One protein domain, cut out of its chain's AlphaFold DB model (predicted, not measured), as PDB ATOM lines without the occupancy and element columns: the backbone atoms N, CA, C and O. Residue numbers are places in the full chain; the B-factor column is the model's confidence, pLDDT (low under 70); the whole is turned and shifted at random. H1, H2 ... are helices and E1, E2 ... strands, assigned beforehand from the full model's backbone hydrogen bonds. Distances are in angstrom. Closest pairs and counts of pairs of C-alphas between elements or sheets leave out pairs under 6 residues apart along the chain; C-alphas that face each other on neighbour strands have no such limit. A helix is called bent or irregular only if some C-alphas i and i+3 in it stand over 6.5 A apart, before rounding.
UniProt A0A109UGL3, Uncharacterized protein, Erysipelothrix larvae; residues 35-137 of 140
ATOM      1  N   ALA A  35     198.284 316.177 224.589       91.50
ATOM      2  CA  ALA A  35     198.293 315.553 223.266       91.50
ATOM      3  C   ALA A  35     197.195 316.130 222.356       91.50
ATOM      4  O   ALA A  35     197.467 316.497 221.216       91.50
ATOM      5  N   LYS A  36     195.971 316.288 222.878       92.00
ATOM      6  CA  LYS A  36     194.857 316.892 222.127       92.00
ATOM      7  C   LYS A  36     195.141 318.340 221.745       92.00
ATOM      8  O   LYS A  36     194.866 318.736 220.616       92.00
ATOM      9  N   VAL A  37     195.682 319.126 222.676       94.56
ATOM     10  CA  VAL A  37     196.070 320.516 222.412       94.56
ATOM     11  C   VAL A  37     197.197 320.569 221.385       94.56
ATOM     12  O   VAL A  37     197.115 321.350 220.444       94.56
ATOM     13  N   THR A  38     198.195 319.690 221.493       95.88
ATOM     14  CA  THR A  38     199.270 319.561 220.499       95.88
ATOM     15  C   THR A  38     198.705 319.291 219.109       95.88
ATOM     16  O   THR A  38     199.071 319.984 218.165       95.88
ATOM     17  N   ASP A  39     197.802 318.321 218.968       95.38
ATOM     18  CA  ASP A  39     197.197 317.988 217.676       95.38
ATOM     19  C   ASP A  39     196.382 319.157 217.119       95.38
ATOM     20  O   ASP A  39     196.466 319.464 215.931       95.38
ATOM     21  N   LYS A  40     195.669 319.885 217.981       96.06
ATOM     22  CA  LYS A  40     194.923 321.079 217.581       96.06
ATOM     23  C   LYS A  40     195.838 322.208 217.105       96.06
ATOM     24  O   LYS A  40     195.587 322.803 216.058       96.06
ATOM     25  N   VAL A  41     196.930 322.466 217.824       97.44
ATOM     26  CA  VAL A  41     197.952 323.447 217.432       97.44
ATOM     27  C   VAL A  41     198.657 323.025 216.140       97.44
ATOM     28  O   VAL A  41     198.913 323.875 215.288       97.44
ATOM     29  N   LYS A  42     198.882 321.721 215.922       98.06
ATOM     30  CA  LYS A  42     199.353 321.210 214.627       98.06
ATOM     31  C   LYS A  42     198.369 321.524 213.510       98.06
ATOM     32  O   LYS A  42     198.804 322.022 212.483       98.06
ATOM     33  N   THR A  43     197.068 321.296 213.705       97.50
ATOM     34  CA  THR A  43     196.045 321.632 212.700       97.50
ATOM     35  C   THR A  43     196.029 323.127 212.379       97.50
ATOM     36  O   THR A  43     195.979 323.487 211.208       97.50
ATOM     37  N   ILE A  44     196.136 324.001 213.386       98.00
ATOM     38  CA  ILE A  44     196.254 325.456 213.179       98.00
ATOM     39  C   ILE A  44     197.488 325.778 212.320       98.00
ATOM     40  O   ILE A  44     197.396 326.533 211.352       98.00
ATOM     41  N   GLY A  45     198.627 325.164 212.646       98.00
ATOM     42  CA  GLY A  45     199.875 325.279 211.899       98.00
ATOM     43  C   GLY A  45     199.785 324.807 210.450       98.00
ATOM     44  O   GLY A  45     200.210 325.515 209.540       98.00
ATOM     45  N   SER A  46     199.186 323.637 210.237       98.31
ATOM     46  CA  SER A  46     198.898 323.079 208.919       98.31
ATOM     47  C   SER A  46     198.048 324.037 208.096       98.31
ATOM     48  O   SER A  46     198.454 324.389 206.997       98.31
ATOM     49  N   THR A  47     196.939 324.548 208.640       98.25
ATOM     50  CA  THR A  47     196.083 325.523 207.944       98.25
ATOM     51  C   THR A  47     196.853 326.792 207.575       98.25
ATOM     52  O   THR A  47     196.732 327.274 206.451       98.25
ATOM     53  N   PHE A  48     197.683 327.317 208.481       98.38
ATOM     54  CA  PHE A  48     198.548 328.459 208.178       98.38
ATOM     55  C   PHE A  48     199.502 328.168 207.012       98.38
ATOM     56  O   PHE A  48     199.611 328.976 206.085       98.38
ATOM     57  N   TYR A  49     200.181 327.021 207.035       98.19
ATOM     58  CA  TYR A  49     201.106 326.653 205.969       98.19
ATOM     59  C   TYR A  49     200.380 326.497 204.635       98.19
ATOM     60  O   TYR A  49     200.747 327.097 203.629       98.19
ATOM     61  N   GLU A  50     199.322 325.703 204.650       98.12
ATOM     62  CA  GLU A  50     198.624 325.216 203.476       98.12
ATOM     63  C   GLU A  50     197.810 326.297 202.769       98.12
ATOM     64  O   GLU A  50     197.807 326.371 201.535       98.12
ATOM     65  N   ASP A  51     197.106 327.124 203.535       97.31
ATOM     66  CA  ASP A  51     196.110 328.045 202.992       97.31
ATOM     67  C   ASP A  51     196.597 329.493 202.927       97.31
ATOM     68  O   ASP A  51     195.968 330.304 202.247       97.31
ATOM     69  N   PHE A  52     197.729 329.815 203.562       97.31
ATOM     70  CA  PHE A  52     198.318 331.153 203.523       97.31
ATOM     71  C   PHE A  52     199.775 331.152 203.055       97.31
ATOM     72  O   PHE A  52     200.084 331.746 202.022       97.31
ATOM     73  N   PHE A  53     200.679 330.480 203.774       97.06
ATOM     74  CA  PHE A  53     202.116 330.607 203.515       97.06
ATOM     75  C   PHE A  53     202.519 330.018 202.158       97.06
ATOM     76  O   PHE A  53     203.109 330.711 201.331       97.06
ATOM     77  N   TYR A  54     202.193 328.747 201.910       97.25
ATOM     78  CA  TYR A  54     202.612 328.013 200.719       97.25
ATOM     79  C   TYR A  54     202.123 328.671 199.417       97.25
ATOM     80  O   TYR A  54     202.969 328.946 198.563       97.25
ATOM     81  N   PRO A  55     200.830 329.033 199.252       96.50
ATOM     82  CA  PRO A  55     200.354 329.706 198.040       96.50
ATOM     83  C   PRO A  55     201.115 330.998 197.720       96.50
ATOM     84  O   PRO A  55     201.420 331.258 196.557       96.50
ATOM     85  N   GLN A  56     201.473 331.783 198.741       94.06
ATOM     86  CA  GLN A  56     202.267 333.004 198.571       94.06
ATOM     87  C   GLN A  56     203.716 332.719 198.175       94.06
ATOM     88  O   GLN A  56     204.350 333.539 197.509       94.06
ATOM     89  N   GLN A  57     204.261 331.568 198.577       93.38
ATOM     90  CA  GLN A  57     205.628 331.213 198.230       93.38
ATOM     91  C   GLN A  57     205.771 330.710 196.799       93.38
ATOM     92  O   GLN A  57     206.811 330.984 196.202       93.38
ATOM     93  N   VAL A  58     204.758 330.020 196.269       93.81
ATOM     94  CA  VAL A  58     204.850 329.278 194.999       93.81
ATOM     95  C   VAL A  58     204.196 329.969 193.803       93.81
ATOM     96  O   VAL A  58     204.315 329.484 192.678       93.81
ATOM     97  N   LEU A  59     203.487 331.083 194.011       93.12
ATOM     98  CA  LEU A  59     202.740 331.753 192.949       93.12
ATOM     99  C   LEU A  59     203.652 332.156 191.778       93.12
ATOM    100  O   LEU A  59     204.543 332.990 191.926       93.12
ATOM    101  N   GLY A  60     203.385 331.582 190.601       93.38
ATOM    102  CA  GLY A  60     204.130 331.871 189.373       93.38
ATOM    103  C   GLY A  60     205.509 331.209 189.279       93.38
ATOM    104  O   GLY A  60     206.254 331.550 188.365       93.38
ATOM    105  N   LEU A  61     205.846 330.290 190.190       95.31
ATOM    106  CA  LEU A  61     207.119 329.567 190.196       95.31
ATOM    107  C   LEU A  61     206.993 328.167 189.582       95.31
ATOM    108  O   LEU A  61     205.952 327.515 189.671       95.31
ATOM    109  N   SER A  62     208.086 327.692 188.991       95.31
ATOM    110  CA  SER A  62     208.277 326.289 188.614       95.31
ATOM    111  C   SER A  62     208.653 325.418 189.820       95.31
ATOM    112  O   SER A  62     209.101 325.919 190.849       95.31
ATOM    113  N   GLU A  63     208.540 324.094 189.691       93.00
ATOM    114  CA  GLU A  63     208.900 323.142 190.759       93.00
ATOM    115  C   GLU A  63     210.346 323.316 191.256       93.00
ATOM    116  O   GLU A  63     210.599 323.296 192.460       93.00
ATOM    117  N   ALA A  64     211.294 323.561 190.347       94.31
ATOM    118  CA  ALA A  64     212.694 323.782 190.708       94.31
ATOM    119  C   ALA A  64     212.886 325.073 191.526       94.31
ATOM    120  O   ALA A  64     213.685 325.100 192.463       94.31
ATOM    121  N   GLU A  65     212.146 326.134 191.200       96.12
ATOM    122  CA  GLU A  65     212.180 327.400 191.940       96.12
ATOM    123  C   GLU A  65     211.503 327.271 193.309       96.12
ATOM    124  O   GLU A  65     212.007 327.809 194.296       96.12
ATOM    125  N   ILE A  66     210.406 326.511 193.395       95.69
ATOM    126  CA  ILE A  66     209.743 326.183 194.665       95.69
ATOM    127  C   ILE A  66     210.713 325.437 195.587       95.69
ATOM    128  O   ILE A  66     210.888 325.840 196.737       95.69
ATOM    129  N   ALA A  67     211.391 324.404 195.079       94.50
ATOM    130  CA  ALA A  67     212.350 323.618 195.851       94.50
ATOM    131  C   ALA A  67     213.518 324.473 196.369       94.50
ATOM    132  O   ALA A  67     213.862 324.391 197.549       94.50
ATOM    133  N   GLN A  68     214.084 325.349 195.526       94.19
ATOM    134  CA  GLN A  68     215.135 326.287 195.944       94.19
ATOM    135  C   GLN A  68     214.656 327.236 197.047       94.19
ATOM    136  O   GLN A  68     215.399 327.524 197.985       94.19
ATOM    137  N   LYS A  69     213.412 327.710 196.948       94.50
ATOM    138  CA  LYS A  69     212.840 328.655 197.906       94.50
ATOM    139  C   LYS A  69     212.481 328.007 199.240       94.50
ATOM    140  O   LYS A  69     212.659 328.642 200.273       94.50
ATOM    141  N   LEU A  70     211.959 326.780 199.235       95.88
ATOM    142  CA  LEU A  70     211.497 326.099 200.448       95.88
ATOM    143  C   LEU A  70     212.599 325.315 201.170       95.88
ATOM    144  O   LEU A  70     212.514 325.161 202.386       95.88
ATOM    145  N   THR A  71     213.663 324.917 200.464       95.94
ATOM    146  CA  THR A  71     214.853 324.261 201.043       95.94
ATOM    147  C   THR A  71     215.466 325.051 202.198       95.94
ATOM    148  O   THR A  71     215.931 324.458 203.166       95.94
ATOM    149  N   VAL A  72     215.437 326.388 202.149       94.62
ATOM    150  CA  VAL A  72     216.015 327.227 203.218       94.62
ATOM    151  C   VAL A  72     215.322 327.034 204.572       94.62
ATOM    152  O   VAL A  72     215.879 327.406 205.599       94.62
ATOM    153  N   PHE A  73     214.116 326.458 204.581       95.44
ATOM    154  CA  PHE A  73     213.355 326.151 205.789       95.44
ATOM    155  C   PHE A  73     213.449 324.677 206.203       95.44
ATOM    156  O   PHE A  73     212.868 324.309 207.220       95.44
ATOM    157  N   SER A  74     214.135 323.817 205.446       91.56
ATOM    158  CA  SER A  74     214.204 322.381 205.754       91.56
ATOM    159  C   SER A  74     215.015 322.062 207.012       91.56
ATOM    160  O   SER A  74     214.773 321.026 207.628       91.56
ATOM    161  N   ASP A  75     215.917 322.959 207.421       90.25
ATOM    162  CA  ASP A  75     216.728 322.786 208.631       90.25
ATOM    163  C   ASP A  75     216.033 323.382 209.870       90.25
ATOM    164  O   ASP A  75     215.702 322.659 210.812       90.25
ATOM    165  N   ASP A  76     215.762 324.692 209.852       92.25
ATOM    166  CA  ASP A  76     215.251 325.427 211.022       92.25
ATOM    167  C   ASP A  76     213.714 325.470 211.108       92.25
ATOM    168  O   ASP A  76     213.140 325.698 212.177       92.25
ATOM    169  N   GLY A  77     213.027 325.226 209.992       96.12
ATOM    170  CA  GLY A  77     211.580 325.357 209.883       96.12
ATOM    171  C   GLY A  77     211.074 326.802 209.865       96.12
ATOM    172  O   GLY A  77     211.763 327.778 210.155       96.12
ATOM    173  N   ILE A  78     209.799 326.938 209.523       97.25
ATOM    174  CA  ILE A  78     209.024 328.170 209.602       97.25
ATOM    175  C   ILE A  78     208.421 328.217 211.005       97.25
ATOM    176  O   ILE A  78     207.446 327.519 211.290       97.25
ATOM    177  N   SER A  79     209.028 329.007 211.891       97.44
ATOM    178  CA  SER A  79     208.561 329.185 213.268       97.44
ATOM    179  C   SER A  79     207.589 330.359 213.370       97.44
ATOM    180  O   SER A  79     207.927 331.484 212.998       97.44
ATOM    181  N   ILE A  80     206.387 330.112 213.887       98.12
ATOM    182  CA  ILE A  80     205.350 331.134 214.044       98.12
ATOM    183  C   ILE A  80     204.515 330.902 215.310       98.12
ATOM    184  O   ILE A  80     204.246 329.766 215.700       98.12
ATOM    185  N   THR A  81     204.115 331.987 215.973       98.44
ATOM    186  CA  THR A  81     203.287 331.949 217.188       98.44
ATOM    187  C   THR A  81     201.798 331.926 216.860       98.44
ATOM    188  O   THR A  81     201.384 332.438 215.816       98.44
ATOM    189  N   LEU A  82     200.973 331.403 217.772       97.94
ATOM    190  CA  LEU A  82     199.513 331.426 217.605       97.94
ATOM    191  C   LEU A  82     198.972 332.854 217.438       97.94
ATOM    192  O   LEU A  82     198.121 333.076 216.583       97.94
ATOM    193  N   GLU A  83     199.513 333.830 218.179       97.62
ATOM    194  CA  GLU A  83     199.129 335.245 218.051       97.62
ATOM    195  C   GLU A  83     199.382 335.778 216.630       97.62
ATOM    196  O   GLU A  83     198.597 336.559 216.092       97.62
ATOM    197  N   SER A  84     200.490 335.370 216.008       97.88
ATOM    198  CA  SER A  84     200.818 335.797 214.646       97.88
ATOM    199  C   SER A  84     199.887 335.145 213.625       97.88
ATOM    200  O   SER A  84     199.443 335.823 212.703       97.88
ATOM    201  N   ILE A  85     199.551 333.862 213.813       97.50
ATOM    202  CA  ILE A  85     198.600 333.140 212.957       97.50
ATOM    203  C   ILE A  85     197.203 333.773 213.043       97.50
ATOM    204  O   ILE A  85     196.566 333.989 212.017       97.50
ATOM    205  N   GLU A  86     196.737 334.126 214.242       95.94
ATOM    206  CA  GLU A  86     195.414 334.732 214.456       95.94
ATOM    207  C   GLU A  86     195.231 336.065 213.704       95.94
ATOM    208  O   GLU A  86     194.119 336.439 213.320       95.94
ATOM    209  N   LYS A  87     196.331 336.787 213.468       96.38
ATOM    210  CA  LYS A  87     196.339 338.072 212.753       96.38
ATOM    211  C   LYS A  87     196.276 337.923 211.229       96.38
ATOM    212  O   LYS A  87     196.075 338.929 210.548       96.38
ATOM    213  N   VAL A  88     196.416 336.711 210.691       96.81
ATOM    214  CA  VAL A  88     196.305 336.440 209.252       96.81
ATOM    215  C   VAL A  88     194.832 336.454 208.843       96.81
ATOM    216  O   VAL A  88     194.068 335.546 209.171       96.81
ATOM    217  N   LEU A  89     194.417 337.496 208.119       94.81
ATOM    218  CA  LEU A  89     193.009 337.721 207.775       94.81
ATOM    219  C   LEU A  89     192.454 336.643 206.837       94.81
ATOM    220  O   LEU A  89     191.288 336.281 206.957       94.81
ATOM    221  N   GLU A  90     193.287 336.111 205.946       96.38
ATOM    222  CA  GLU A  90     192.930 335.144 204.905       96.38
ATOM    223  C   GLU A  90     192.523 333.767 205.444       96.38
ATOM    224  O   GLU A  90     191.885 332.996 204.731       96.38
ATOM    225  N   ILE A  91     192.902 333.448 206.685       96.62
ATOM    226  CA  ILE A  91     192.588 332.167 207.339       96.62
ATOM    227  C   ILE A  91     191.871 332.351 208.677       96.62
ATOM    228  O   ILE A  91     191.649 331.370 209.388       96.62
ATOM    229  N   LYS A  92     191.532 333.589 209.055       94.19
ATOM    230  CA  LYS A  92     191.014 333.918 210.388       94.19
ATOM    231  C   LYS A  92     189.755 333.126 210.740       94.19
ATOM    232  O   LYS A  92     189.615 332.665 211.868       94.19
ATOM    233  N   ASP A  93     188.863 332.948 209.776       95.06
ATOM    234  CA  ASP A  93     187.636 332.157 209.886       95.06
ATOM    235  C   ASP A  93     187.891 330.648 210.036       95.06
ATOM    236  O   ASP A  93     187.067 329.942 210.609       95.06
ATOM    237  N   LYS A  94     189.043 330.150 209.575       94.94
ATOM    238  CA  LYS A  94     189.426 328.733 209.670       94.94
ATOM    239  C   LYS A  94     190.136 328.381 210.972       94.94
ATOM    240  O   LYS A  94     190.073 327.235 211.411       94.94
ATOM    241  N   VAL A  95     190.854 329.337 211.564       96.06
ATOM    242  CA  VAL A  95     191.718 329.088 212.733       96.06
ATOM    243  C   VAL A  95     191.255 329.785 214.007       96.06
ATOM    244  O   VAL A  95     191.648 329.351 215.085       96.06
ATOM    245  N   GLY A  96     190.423 330.827 213.924       93.88
ATOM    246  CA  GLY A  96     190.054 331.662 215.073       93.88
ATOM    247  C   GLY A  96     189.384 330.887 216.209       93.88
ATOM    248  O   GLY A  96     189.810 330.991 217.361       93.88
ATOM    249  N   ASP A  97     188.399 330.046 215.884       94.69
ATOM    250  CA  ASP A  97     187.727 329.194 216.875       94.69
ATOM    251  C   ASP A  97     188.707 328.175 217.474       94.69
ATOM    252  O   ASP A  97     188.761 327.987 218.689       94.69
ATOM    253  N   ALA A  98     189.554 327.573 216.633       94.19
ATOM    254  CA  ALA A  98     190.532 326.586 217.073       94.19
ATOM    255  C   ALA A  98     191.596 327.184 218.008       94.19
ATOM    256  O   ALA A  98     191.979 326.526 218.976       94.19
ATOM    257  N   ILE A  99     192.048 328.412 217.733       95.56
ATOM    258  CA  ILE A  99     192.957 329.169 218.601       95.56
ATOM    259  C   ILE A  99     192.246 329.503 219.915       95.56
ATOM    260  O   ILE A  99     192.782 329.216 220.981       95.56
ATOM    261  N   SER A 100     191.016 330.018 219.855       95.12
ATOM    262  CA  SER A 100     190.232 330.375 221.048       95.12
ATOM    263  C   SER A 100     190.008 329.181 221.981       95.12
ATOM    264  O   SER A 100     190.073 329.318 223.200       95.12
ATOM    265  N   GLU A 101     189.795 327.985 221.430       94.06
ATOM    266  CA  GLU A 101     189.625 326.757 222.211       94.06
ATOM    267  C   GLU A 101     190.864 326.344 223.020       94.06
ATOM    268  O   GLU A 101     190.718 325.607 223.997       94.06
ATOM    269  N   VAL A 102     192.063 326.795 222.634       94.88
ATOM    270  CA  VAL A 102     193.314 326.484 223.348       94.88
ATOM    271  C   VAL A 102     193.876 327.674 224.131       94.88
ATOM    272  O   VAL A 102     194.767 327.475 224.950       94.88
ATOM    273  N   THR A 103     193.371 328.894 223.925       95.00
ATOM    274  CA  THR A 103     193.848 330.114 224.611       95.00
ATOM    275  C   THR A 103     192.837 330.720 225.587       95.00
ATOM    276  O   THR A 103     193.220 331.530 226.430       95.00
ATOM    277  N   SER A 104     191.557 330.343 225.504       93.25
ATOM    278  CA  SER A 104     190.516 330.800 226.434       93.25
ATOM    279  C   SER A 104     190.776 330.312 227.861       93.25
ATOM    280  O   SER A 104     191.167 329.166 228.068       93.25
ATOM    281  N   GLU A 105     190.426 331.125 228.861       89.69
ATOM    282  CA  GLU A 105     190.437 330.728 230.281       89.69
ATOM    283  C   GLU A 105     189.505 329.543 230.589       89.69
ATOM    284  O   GLU A 105     189.645 328.886 231.618       89.69
ATOM    285  N   SER A 106     188.546 329.254 229.703       86.19
ATOM    286  CA  SER A 106     187.672 328.081 229.808       86.19
ATOM    287  C   SER A 106     188.316 326.784 229.305       86.19
ATOM    288  O   SER A 106     187.711 325.718 229.445       86.19
ATOM    289  N   ALA A 107     189.483 326.856 228.660       87.44
ATOM    290  CA  ALA A 107     190.199 325.682 228.189       87.44
ATOM    291  C   ALA A 107     190.734 324.876 229.379       87.44
ATOM    292  O   ALA A 107     191.099 325.416 230.419       87.44
ATOM    293  N   LYS A 108     190.800 323.550 229.224       83.38
ATOM    294  CA  LYS A 108     191.379 322.677 230.259       83.38
ATOM    295  C   LYS A 108     192.878 322.893 230.454       83.38
ATOM    296  O   LYS A 108     193.386 322.614 231.533       83.38
ATOM    297  N   LEU A 109     193.550 323.313 229.388       87.62
ATOM    298  CA  LEU A 109     194.960 323.650 229.342       87.62
ATOM    299  C   LEU A 109     195.048 324.963 228.564       87.62
ATOM    300  O   LEU A 109     194.710 324.989 227.379       87.62
ATOM    301  N   VAL A 110     195.414 326.046 229.246       93.00
ATOM    302  CA  VAL A 110     195.342 327.403 228.689       93.00
ATOM    303  C   VAL A 110     196.709 327.782 228.145       93.00
ATOM    304  O   VAL A 110     197.650 328.007 228.907       93.00
ATOM    305  N   CYS A 111     196.833 327.847 226.824       95.94
ATOM    306  CA  CYS A 111     198.085 328.144 226.144       95.94
ATOM    307  C   CYS A 111     198.275 329.641 225.914       95.94
ATOM    308  O   CYS A 111     197.353 330.359 225.531       95.94
ATOM    309  N   ASN A 112     199.504 330.116 226.111       97.38
ATOM    310  CA  ASN A 112     199.885 331.486 225.826       97.38
ATOM    311  C   ASN A 112     200.104 331.657 224.311       97.38
ATOM    312  O   ASN A 112     201.038 331.060 223.761       97.38
ATOM    313  N   PRO A 113     199.297 332.482 223.618       96.75
ATOM    314  CA  PRO A 113     199.396 332.625 222.169       96.75
ATOM    315  C   PRO A 113     200.693 333.295 221.699       96.75
ATOM    316  O   PRO A 113     201.064 333.146 220.535       96.75
ATOM    317  N   GLN A 114     201.387 334.028 222.574       97.62
ATOM    318  CA  GLN A 114     202.604 334.768 222.220       97.62
ATOM    319  C   GLN A 114     203.857 333.889 222.221       97.62
ATOM    320  O   GLN A 114     204.860 334.228 221.597       97.62
ATOM    321  N   THR A 115     203.816 332.774 222.944       97.75
ATOM    322  CA  THR A 115     204.971 331.903 223.196       97.75
ATOM    323  C   THR A 115     204.742 330.479 222.720       97.75
ATOM    324  O   THR A 115     205.721 329.804 222.405       97.75
ATOM    325  N   THR A 116     203.486 330.039 222.590       97.69
ATOM    326  CA  THR A 116     203.150 328.776 221.929       97.69
ATOM    327  C   THR A 116     203.434 328.894 220.436       97.69
ATOM    328  O   THR A 116     202.895 329.778 219.759       97.69
ATOM    329  N   LYS A 117     204.285 328.002 219.923       97.56
ATOM    330  CA  LYS A 117     204.779 328.045 218.543       97.56
ATOM    331  C   LYS A 117     204.427 326.792 217.766       97.56
ATOM    332  O   LYS A 117     204.454 325.676 218.284       97.56
ATOM    333  N   VAL A 118     204.212 327.007 216.478       97.94
ATOM    334  CA  VAL A 118     204.235 325.984 215.441       97.94
ATOM    335  C   VAL A 118     205.540 326.147 214.668       97.94
ATOM    336  O   VAL A 118     205.907 327.261 214.299       97.94
ATOM    337  N   ILE A 119     206.238 325.043 214.419       98.31
ATOM    338  CA  ILE A 119     207.413 324.988 213.550       98.31
ATOM    339  C   ILE A 119     207.087 324.036 212.401       98.31
ATOM    340  O   ILE A 119     206.953 322.828 212.615       98.31
ATOM    341  N   ILE A 120     206.928 324.583 211.197       98.44
ATOM    342  CA  ILE A 120     206.629 323.813 209.984       98.44
ATOM    343  C   ILE A 120     207.921 323.578 209.211       98.44
ATOM    344  O   ILE A 120     208.622 324.535 208.901       98.44
ATOM    345  N   ILE A 121     208.240 322.330 208.883       98.25
ATOM    346  CA  ILE A 121     209.491 321.963 208.208       98.25
ATOM    347  C   ILE A 121     209.143 321.370 206.840       98.25
ATOM    348  O   ILE A 121     208.775 320.193 206.785       98.25
ATOM    349  N   PRO A 122     209.223 322.154 205.748       97.69
ATOM    350  CA  PRO A 122     209.003 321.656 204.396       97.69
ATOM    351  C   PRO A 122     210.024 320.582 204.016       97.69
ATOM    352  O   PRO A 122     211.213 320.691 204.335       97.69
ATOM    353  N   LYS A 123     209.560 319.562 203.299       97.31
ATOM    354  CA  LYS A 123     210.354 318.418 202.847       97.31
ATOM    355  C   LYS A 123     210.136 318.174 201.370       97.31
ATOM    356  O   LYS A 123     209.064 318.467 200.859       97.31
ATOM    357  N   GLU A 124     211.115 317.569 200.710       94.81
ATOM    358  CA  GLU A 124     210.945 317.073 199.343       94.81
ATOM    359  C   GLU A 124     209.743 316.112 199.240       94.81
ATOM    360  O   GLU A 124     209.584 315.259 200.119       94.81
ATOM    361  N   PRO A 125     208.916 316.210 198.178       95.50
ATOM    362  CA  PRO A 125     209.073 317.035 196.966       95.50
ATOM    363  C   PRO A 125     208.577 318.494 197.072       95.50
ATOM    364  O   PRO A 125     208.369 319.150 196.054       95.50
ATOM    365  N   PHE A 126     208.429 319.025 198.286       95.38
ATOM    366  CA  PHE A 126     208.039 320.403 198.590       95.38
ATOM    367  C   PHE A 126     206.654 320.773 198.071       95.38
ATOM    368  O   PHE A 126     206.424 321.919 197.683       95.38
ATOM    369  N   THR A 127     205.714 319.825 198.062       95.50
ATOM    370  CA  THR A 127     204.320 320.163 197.782       95.50
ATOM    371  C   THR A 127     203.672 320.805 199.005       95.50
ATOM    372  O   THR A 127     204.200 320.793 200.118       95.50
ATOM    373  N   LYS A 128     202.452 321.310 198.805       96.38
ATOM    374  CA  LYS A 128     201.606 321.886 199.853       96.38
ATOM    375  C   LYS A 128     201.451 320.980 201.087       96.38
ATOM    376  O   LYS A 128     201.208 321.512 202.161       96.38
ATOM    377  N   HIS A 129     201.590 319.659 200.947       97.31
ATOM    378  CA  HIS A 129     201.390 318.686 202.029       97.31
ATOM    379  C   HIS A 129     202.677 317.980 202.486       97.31
ATOM    380  O   HIS A 129     202.626 317.159 203.401       97.31
ATOM    381  N   ASP A 130     203.830 318.302 201.892       97.00
ATOM    382  CA  ASP A 130     205.106 317.669 202.237       97.00
ATOM    383  C   ASP A 130     205.840 318.480 203.302       97.00
ATOM    384  O   ASP A 130     206.763 319.249 203.026       97.00
ATOM    385  N   TYR A 131     205.405 318.329 204.548       98.00
ATOM    386  CA  TYR A 131     206.020 319.003 205.682       98.00
ATOM    387  C   TYR A 131     205.832 318.223 206.986       98.00
ATOM    388  O   TYR A 131     204.878 317.465 207.153       98.00
ATOM    389  N   ASP A 132     206.732 318.449 207.942       97.75
ATOM    390  CA  ASP A 132     206.494 318.094 209.342       97.75
ATOM    391  C   ASP A 132     205.966 319.296 210.120       97.75
ATOM    392  O   ASP A 132     206.315 320.441 209.831       97.75
ATOM    393  N   VAL A 133     205.207 319.024 211.183       97.44
ATOM    394  CA  VAL A 133     204.819 320.036 212.171       97.44
ATOM    395  C   VAL A 133     205.320 319.644 213.550       97.44
ATOM    396  O   VAL A 133     204.938 318.607 214.102       97.44
ATOM    397  N   LYS A 134     206.139 320.515 214.135       96.81
ATOM    398  CA  LYS A 134     206.506 320.480 215.551       96.81
ATOM    399  C   LYS A 134     205.762 321.586 216.289       96.81
ATOM    400  O   LYS A 134     205.468 322.636 215.725       96.81
ATOM    401  N   VAL A 135     205.457 321.331 217.555       97.00
ATOM    402  CA  VAL A 135     204.748 322.273 218.419       97.00
ATOM    403  C   VAL A 135     205.541 322.454 219.699       97.00
ATOM    404  O   VAL A 135     205.936 321.472 220.326       97.00
ATOM    405  N   GLU A 136     205.743 323.708 220.080       96.56
ATOM    406  CA  GLU A 136     206.268 324.092 221.386       96.56
ATOM    407  C   GLU A 136     205.116 324.715 222.173       96.56
ATOM    408  O   GLU A 136     204.713 325.846 221.901       96.56
ATOM    409  N   LEU A 137     204.540 323.941 223.095       95.06
ATOM    410  CA  LEU A 137     203.450 324.391 223.954       95.06
ATOM    411  C   LEU A 137     203.993 325.203 225.136       95.06
ATOM    412  O   LEU A 137     204.907 324.755 225.826       95.06
TER     413      LEU A 137
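What this domain is: This is residues 35 to 137 of the 140 residues of an uncharacterized protein of Erysipelothrix larvae (UniProt A0A109UGL3). A long kinked helix, H1, forms the middle of an elongated body: it crosses one face of a small three-stranded sheet slantwise, and H4 packs along another side of it, away from the sheet. The short H2 sits at one end of the body, by the last residues of H1, and the unnamed stretch after H4 loops out at the other end. The printed part has 103 residues, with four named helices and three named strands in the order H1 H2 E1 H3 H4 E2 E3; the sheet order is E1 - E2 - E3, all antiparallel. The class is mixed, helices and strands, in two layers, H1 being on one face of the sheet. The whole is compact, with a radius of gyration of the C-alphas of 14.0 A, and spans 47 by 25 by 19 A.

Where its parts are: H1, residues 35 to 58, begins at C-alpha 35 (198.293, 315.553, 223.266) and is 32.1 A long, with a kink of 31 degrees near residue 49. It is irregular, but only just: C-alphas 51 and 54 are 6.9 A apart. H2 is residues 63 to 71, 11.9 A. E1, residues 78 to 81, is followed directly by H3, residues 82 to 86. H4, residues 89 to 103, is 18.5 A long and irregular, with C-alphas 90 and 93 7.9 A apart. E2, residues 117 to 122, measures 16.1 A, and E3, residues 131 to 136, 16.5 A, ending at C-alpha 136 (206.268, 324.092, 221.386).

How they stand to each other: H1 is on the sheet at a height of 8.1 A, slantwise to the strands at 51 degrees to E2 on the local plane; its closest C-alphas to E2 are those of Gly 45 and Val 118, 5.7 A. H1 touches H4 at a shallow tilt of 14 degrees, opposite ways, closest at the C-alphas of Ile 44 and Val 95, 5.8 A. With residues 57 to 58 alone H1 only just touches H2, with 3 pairs of C-alphas within 8 A, the closest those of Val 58 and Ile 66, 5.8 A. H3 touches H4, closest at the C-alphas of Glu 86 and Lys 92, 6.0 A. H2 and H3 only graze the sheet; H4 is not on it. E1 and E2 are antiparallel, with N 78 and O 120 at 2.7 A. E2 and E3 form a hairpin, with N 119 and O 134 at 2.8 A. Each O i to N i+4 pair is within hydrogen-bond range in H2 and H3, against 17 of 20 in H1 and 6 of 11 in H4.

The domain as a whole: The C-alphas farthest apart, of Ala 64 and Ser 106, are 46.6 A apart. The printed part has no cut. The link from H4 to E2, residues 104 to 116, is long. The mean pLDDT of the printed part is 95.5, and no printed residue is under 70.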